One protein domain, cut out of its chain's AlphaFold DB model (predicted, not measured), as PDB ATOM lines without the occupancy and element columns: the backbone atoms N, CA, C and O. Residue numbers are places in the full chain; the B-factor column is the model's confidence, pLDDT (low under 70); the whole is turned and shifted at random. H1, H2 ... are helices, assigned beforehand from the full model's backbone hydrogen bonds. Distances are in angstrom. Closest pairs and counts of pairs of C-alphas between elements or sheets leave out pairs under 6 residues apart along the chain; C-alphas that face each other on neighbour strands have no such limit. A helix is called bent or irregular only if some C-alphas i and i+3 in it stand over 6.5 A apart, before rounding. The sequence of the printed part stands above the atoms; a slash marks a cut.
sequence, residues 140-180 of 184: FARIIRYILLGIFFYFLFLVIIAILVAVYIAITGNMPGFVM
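Overview. This is residues 140 to 180 of the 184 residues of an uncharacterized protein of Clostridiales bacterium 1_7_47FAA (UniProt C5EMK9). One long, straight helix, H1, makes nearly the whole length of this shape, and after it the last residues fold back as a short hook that ends in a tiny helix, H2, off to one side of H1. Going along the printed part from its first residue, you meet 41 residues with two named helices, H1 and then H2, and no named strand. The class is all helix. The whole is extended, with a radius of gyration of the C-alphas of 15.4 A, and its outline is a rod spanning 48 by 17 by 6 A.

Arrangement. Begin with H1, residues 140 to 172, and look at its backbone: every pair of O i and N i+4 inside it is within hydrogen-bond range. Residues 140 to 164, which belong to H1, stand free. Residues 169 to 174, of which 169 to 172 belong to H1, stand free too. Next comes a tight link of 4 residues, and it brings you to H2, residues 177 to 180. H2 is too short for an O i to N i+4 pair, but its one O i to N i+3 pair is within range. H1 and H2 are apart, with no C-alpha of the one within 8 A of the other.

Along the chain. Find C-alpha 140 at (-26.599, -58.587, 9.132); from there H1 runs 47.4 A to C-alpha 172 at (-4.784, -38.253, -27.650). H2 runs from C-alpha 177 to C-alpha 180 at (-15.483, -29.900, -18.256). Neither helix is bent.

Size, cuts and confidence. The two C-alphas farthest apart are those of Phe 140 and Gly 173, at 48.1 A. The printed part has no cut. In the B-factor column, the mean pLDDT of the printed part is 86.5, and residues 176 to 180 are under 70.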
ATOM      1  N   PHE A 140     -27.086 -59.961   9.139       74.75
ATOM      2  CA  PHE A 140     -26.599 -58.587   9.132       74.75
ATOM      3  C   PHE A 140     -25.072 -58.440   8.949       74.75
ATOM      4  O   PHE A 140     -24.651 -57.672   8.093       74.75
ATOM      5  N   ALA A 141     -24.228 -59.191   9.666       80.19
ATOM      6  CA  ALA A 141     -22.772 -59.153   9.483       80.19
ATOM      7  C   ALA A 141     -22.334 -59.685   8.106       80.19
ATOM      8  O   ALA A 141     -21.414 -59.138   7.497       80.19
ATOM      9  N   ARG A 142     -23.022 -60.710   7.576       85.00
ATOM     10  CA  ARG A 142     -22.793 -61.193   6.202       85.00
ATOM     11  C   ARG A 142     -23.203 -60.130   5.175       85.00
ATOM     12  O   ARG A 142     -22.416 -59.821   4.287       85.00
ATOM     13  N   ILE A 143     -24.375 -59.511   5.340       88.81
ATOM     14  CA  ILE A 143     -24.877 -58.422   4.483       88.81
ATOM     15  C   ILE A 143     -23.925 -57.216   4.499       88.81
ATOM     16  O   ILE A 143     -23.520 -56.756   3.436       88.81
ATOM     17  N   ILE A 144     -23.486 -56.753   5.676       89.88
ATOM     18  CA  ILE A 144     -22.500 -55.666   5.808       89.88
ATOM     19  C   ILE A 144     -21.205 -56.011   5.074       89.88
ATOM     20  O   ILE A 144     -20.672 -55.166   4.357       89.88
ATOM     21  N   ARG A 145     -20.707 -57.250   5.196       91.44
ATOM     22  CA  ARG A 145     -19.496 -57.681   4.486       91.44
ATOM     23  C   ARG A 145     -19.657 -57.569   2.967       91.44
ATOM     24  O   ARG A 145     -18.729 -57.102   2.318       91.44
ATOM     25  N   TYR A 146     -20.815 -57.933   2.410       91.94
ATOM     26  CA  TYR A 146     -21.094 -57.756   0.979       91.94
ATOM     27  C   TYR A 146     -21.233 -56.283   0.572       91.94
ATOM     28  O   TYR A 146     -20.715 -55.906  -0.477       91.94
ATOM     29  N   ILE A 147     -21.854 -55.438   1.400       92.31
ATOM     30  CA  ILE A 147     -21.961 -53.989   1.144       92.31
ATOM     31  C   ILE A 147     -20.569 -53.340   1.126       92.31
ATOM     32  O   ILE A 147     -20.237 -52.630   0.180       92.31
ATOM     33  N   LEU A 148     -19.723 -53.628   2.122       90.56
ATOM     34  CA  LEU A 148     -18.344 -53.129   2.181       90.56
ATOM     35  C   LEU A 148     -17.506 -53.616   0.991       90.56
ATOM     36  O   LEU A 148     -16.749 -52.836   0.418       90.56
ATOM     37  N   LEU A 149     -17.673 -54.880   0.589       92.94
ATOM     38  CA  LEU A 149     -17.012 -55.443  -0.589       92.94
ATOM     39  C   LEU A 149     -17.460 -54.734  -1.879       92.94
ATOM     40  O   LEU A 149     -16.622 -54.380  -2.704       92.94
ATOM     41  N   GLY A 150     -18.763 -54.480  -2.037       94.06
ATOM     42  CA  GLY A 150     -19.323 -53.759  -3.184       94.06
ATOM     43  C   GLY A 150     -18.835 -52.313  -3.272       94.06
ATOM     44  O   GLY A 150     -18.416 -51.874  -4.339       94.06
ATOM     45  N   ILE A 151     -18.800 -51.596  -2.143       94.81
ATOM     46  CA  ILE A 151     -18.241 -50.237  -2.055       94.81
ATOM     47  C   ILE A 151     -16.746 -50.241  -2.416       94.81
ATOM     48  O   ILE A 151     -16.298 -49.392  -3.185       94.81
ATOM     49  N   PHE A 152     -15.975 -51.215  -1.924       94.75
ATOM     50  CA  PHE A 152     -14.559 -51.360  -2.267       94.75
ATOM     51  C   PHE A 152     -14.346 -51.606  -3.770       94.75
ATOM     52  O   PHE A 152     -13.533 -50.922  -4.393       94.75
ATOM     53  N   PHE A 153     -15.105 -52.524  -4.378       94.81
ATOM     54  CA  PHE A 153     -15.044 -52.767  -5.823       94.81
ATOM     55  C   PHE A 153     -15.486 -51.552  -6.648       94.81
ATOM     56  O   PHE A 153     -14.884 -51.281  -7.683       94.81
ATOM     57  N   TYR A 154     -16.475 -50.785  -6.181       95.00
ATOM     58  CA  TYR A 154     -16.899 -49.539  -6.817       95.00
ATOM     59  C   TYR A 154     -15.777 -48.486  -6.822       95.00
ATOM     60  O   TYR A 154     -15.467 -47.932  -7.877       95.00
ATOM     61  N   PHE A 155     -15.100 -48.264  -5.689       95.38
ATOM     62  CA  PHE A 155     -13.939 -47.366  -5.640       95.38
ATOM     63  C   PHE A 155     -12.785 -47.851  -6.524       95.38
ATOM     64  O   PHE A 155     -12.197 -47.053  -7.252       95.38
ATOM     65  N   LEU A 156     -12.485 -49.153  -6.516       95.56
ATOM     66  CA  LEU A 156     -11.461 -49.747  -7.377       95.56
ATOM     67  C   LEU A 156     -11.787 -49.543  -8.867       95.56
ATOM     68  O   LEU A 156     -10.909 -49.174  -9.646       95.56
ATOM     69  N   PHE A 157     -13.052 -49.706  -9.260       95.69
ATOM     70  CA  PHE A 157     -13.522 -49.455 -10.622       95.69
ATOM     71  C   PHE A 157     -13.415 -47.973 -11.019       95.69
ATOM     72  O   PHE A 157     -12.926 -47.674 -12.109       95.69
ATOM     73  N   LEU A 158     -13.780 -47.039 -10.131       94.94
ATOM     74  CA  LEU A 158     -13.591 -45.601 -10.368       94.94
ATOM     75  C   LEU A 158     -12.113 -45.226 -10.553       94.94
ATOM     76  O   LEU A 158     -11.795 -44.442 -11.445       94.94
ATOM     77  N   VAL A 159     -11.204 -45.805  -9.760       96.50
ATOM     78  CA  VAL A 159      -9.754 -45.590  -9.913       96.50
ATOM     79  C   VAL A 159      -9.258 -46.120 -11.261       96.50
ATOM     80  O   VAL A 159      -8.508 -45.425 -11.943       96.50
ATOM     81  N   ILE A 160      -9.715 -47.301 -11.695       96.25
ATOM     82  CA  ILE A 160      -9.383 -47.841 -13.024       96.25
ATOM     83  C   ILE A 160      -9.885 -46.905 -14.134       96.25
ATOM     84  O   ILE A 160      -9.113 -46.578 -15.033       96.25
ATOM     85  N   ILE A 161     -11.130 -46.419 -14.062       94.38
ATOM     86  CA  ILE A 161     -11.661 -45.447 -15.033       94.38
ATOM     87  C   ILE A 161     -10.816 -44.169 -15.048       94.38
ATOM     88  O   ILE A 161     -10.453 -43.702 -16.124       94.38
ATOM     89  N   ALA A 162     -10.463 -43.618 -13.884       92.44
ATOM     90  CA  ALA A 162      -9.650 -42.408 -13.797       92.44
ATOM     91  C   ALA A 162      -8.268 -42.591 -14.453       92.44
ATOM     92  O   ALA A 162      -7.825 -41.720 -15.201       92.44
ATOM     93  N   ILE A 163      -7.624 -43.745 -14.244       95.25
ATOM     94  CA  ILE A 163      -6.354 -44.097 -14.900       95.25
ATOM     95  C   ILE A 163      -6.541 -44.228 -16.417       95.25
ATOM     96  O   ILE A 163      -5.751 -43.668 -17.172       95.25
ATOM     97  N   LEU A 164      -7.594 -44.911 -16.883       93.56
ATOM     98  CA  LEU A 164      -7.884 -45.049 -18.317       93.56
ATOM     99  C   LEU A 164      -8.141 -43.692 -18.987       93.56
ATOM    100  O   LEU A 164      -7.638 -43.454 -20.082       93.56
ATOM    101  N   VAL A 165      -8.863 -42.783 -18.325       91.12
ATOM    102  CA  VAL A 165      -9.089 -41.410 -18.805       91.12
ATOM    103  C   VAL A 165      -7.780 -40.616 -18.840       91.12
ATOM    104  O   VAL A 165      -7.506 -39.954 -19.838       91.12
ATOM    105  N   ALA A 166      -6.933 -40.716 -17.812       89.12
ATOM    106  CA  ALA A 166      -5.628 -40.054 -17.792       89.12
ATOM    107  C   ALA A 166      -4.699 -40.559 -18.913       89.12
ATOM    108  O   ALA A 166      -4.075 -39.755 -19.607       89.12
ATOM    109  N   VAL A 167      -4.651 -41.876 -19.145       93.81
ATOM    110  CA  VAL A 167      -3.892 -42.491 -20.249       93.81
ATOM    111  C   VAL A 167      -4.463 -42.078 -21.610       93.81
ATOM    112  O   VAL A 167      -3.703 -41.732 -22.511       93.81
ATOM    113  N   TYR A 168      -5.789 -42.041 -21.761       90.00
ATOM    114  CA  TYR A 168      -6.448 -41.560 -22.979       90.00
ATOM    115  C   TYR A 168      -6.085 -40.100 -23.293       90.00
ATOM    116  O   TYR A 168      -5.732 -39.794 -24.434       90.00
ATOM    117  N   ILE A 169      -6.109 -39.212 -22.292       88.94
ATOM    118  CA  ILE A 169      -5.701 -37.805 -22.439       88.94
ATOM    119  C   ILE A 169      -4.215 -37.716 -22.811       88.94
ATOM    120  O   ILE A 169      -3.865 -36.973 -23.723       88.94
ATOM    121  N   ALA A 170      -3.344 -38.504 -22.171       87.94
ATOM    122  CA  ALA A 170      -1.910 -38.512 -22.465       87.94
ATOM    123  C   ALA A 170      -1.580 -38.981 -23.897       87.94
ATOM    124  O   ALA A 170      -0.626 -38.487 -24.491       87.94
ATOM    125  N   ILE A 171      -2.362 -39.910 -24.459       89.50
ATOM    126  CA  ILE A 171      -2.171 -40.424 -25.826       89.50
ATOM    127  C   ILE A 171      -2.793 -39.497 -26.878       89.50
ATOM    128  O   ILE A 171      -2.197 -39.266 -27.926       89.50
ATOM    129  N   THR A 172      -4.008 -38.995 -26.636       84.19
ATOM    130  CA  THR A 172      -4.784 -38.253 -27.650       84.19
ATOM    131  C   THR A 172      -4.637 -36.736 -27.568       84.19
ATOM    132  O   THR A 172      -5.030 -36.041 -28.501       84.19
ATOM    133  N   GLY A 173      -4.133 -36.208 -26.448       77.31
ATOM    134  CA  GLY A 173      -4.115 -34.774 -26.149       77.31
ATOM    135  C   GLY A 173      -5.504 -34.150 -25.951       77.31
ATOM    136  O   GLY A 173      -5.596 -32.943 -25.746       77.31
ATOM    137  N   ASN A 174      -6.584 -34.939 -26.016       76.31
ATOM    138  CA  ASN A 174      -7.953 -34.442 -26.012       76.31
ATOM    139  C   ASN A 174      -8.636 -34.699 -24.663       76.31
ATOM    140  O   ASN A 174      -8.767 -35.844 -24.224       76.31
ATOM    141  N   MET A 175      -9.109 -33.632 -24.019       70.62
ATOM    142  CA  MET A 175      -9.875 -33.718 -22.775       70.62
ATOM    143  C   MET A 175     -11.303 -34.194 -23.100       70.62
ATOM    144  O   MET A 175     -11.991 -33.525 -23.874       70.62
ATOM    145  N   PRO A 176     -11.806 -35.305 -22.533       67.19
ATOM    146  CA  PRO A 176     -13.185 -35.712 -22.772       67.19
ATOM    147  C   PRO A 176     -14.165 -34.650 -22.255       67.19
ATOM    148  O   PRO A 176     -14.051 -34.199 -21.116       67.19
ATOM    149  N   GLY A 177     -15.162 -34.276 -23.063       62.38
ATOM    150  CA  GLY A 177     -16.081 -33.171 -22.743       62.38
ATOM    151  C   GLY A 177     -16.861 -33.333 -21.429       62.38
ATOM    152  O   GLY A 177     -17.246 -32.339 -20.820       62.38
ATOM    153  N   PHE A 178     -17.027 -34.566 -20.932       63.25
ATOM    154  CA  PHE A 178     -17.644 -34.830 -19.627       63.25
ATOM    155  C   PHE A 178     -16.811 -34.329 -18.433       63.25
ATOM    156  O   PHE A 178     -17.367 -34.112 -17.362       63.25
ATOM    157  N   VAL A 179     -15.500 -34.106 -18.599       59.38
ATOM    158  CA  VAL A 179     -14.625 -33.599 -17.525       59.38
ATOM    159  C   VAL A 179     -14.809 -32.088 -17.318       59.38
ATOM    160  O   VAL A 179     -14.667 -31.603 -16.201       59.38
ATOM    161  N   MET A 180     -15.193 -31.341 -18.362       55.09
ATOM    162  CA  MET A 180     -15.483 -29.900 -18.256       55.09
ATOM    163  C   MET A 180     -16.839 -29.594 -17.596       55.09
ATOM    164  O   MET A 180     -17.037 -28.487 -17.107       55.09
TER     165      MET A 180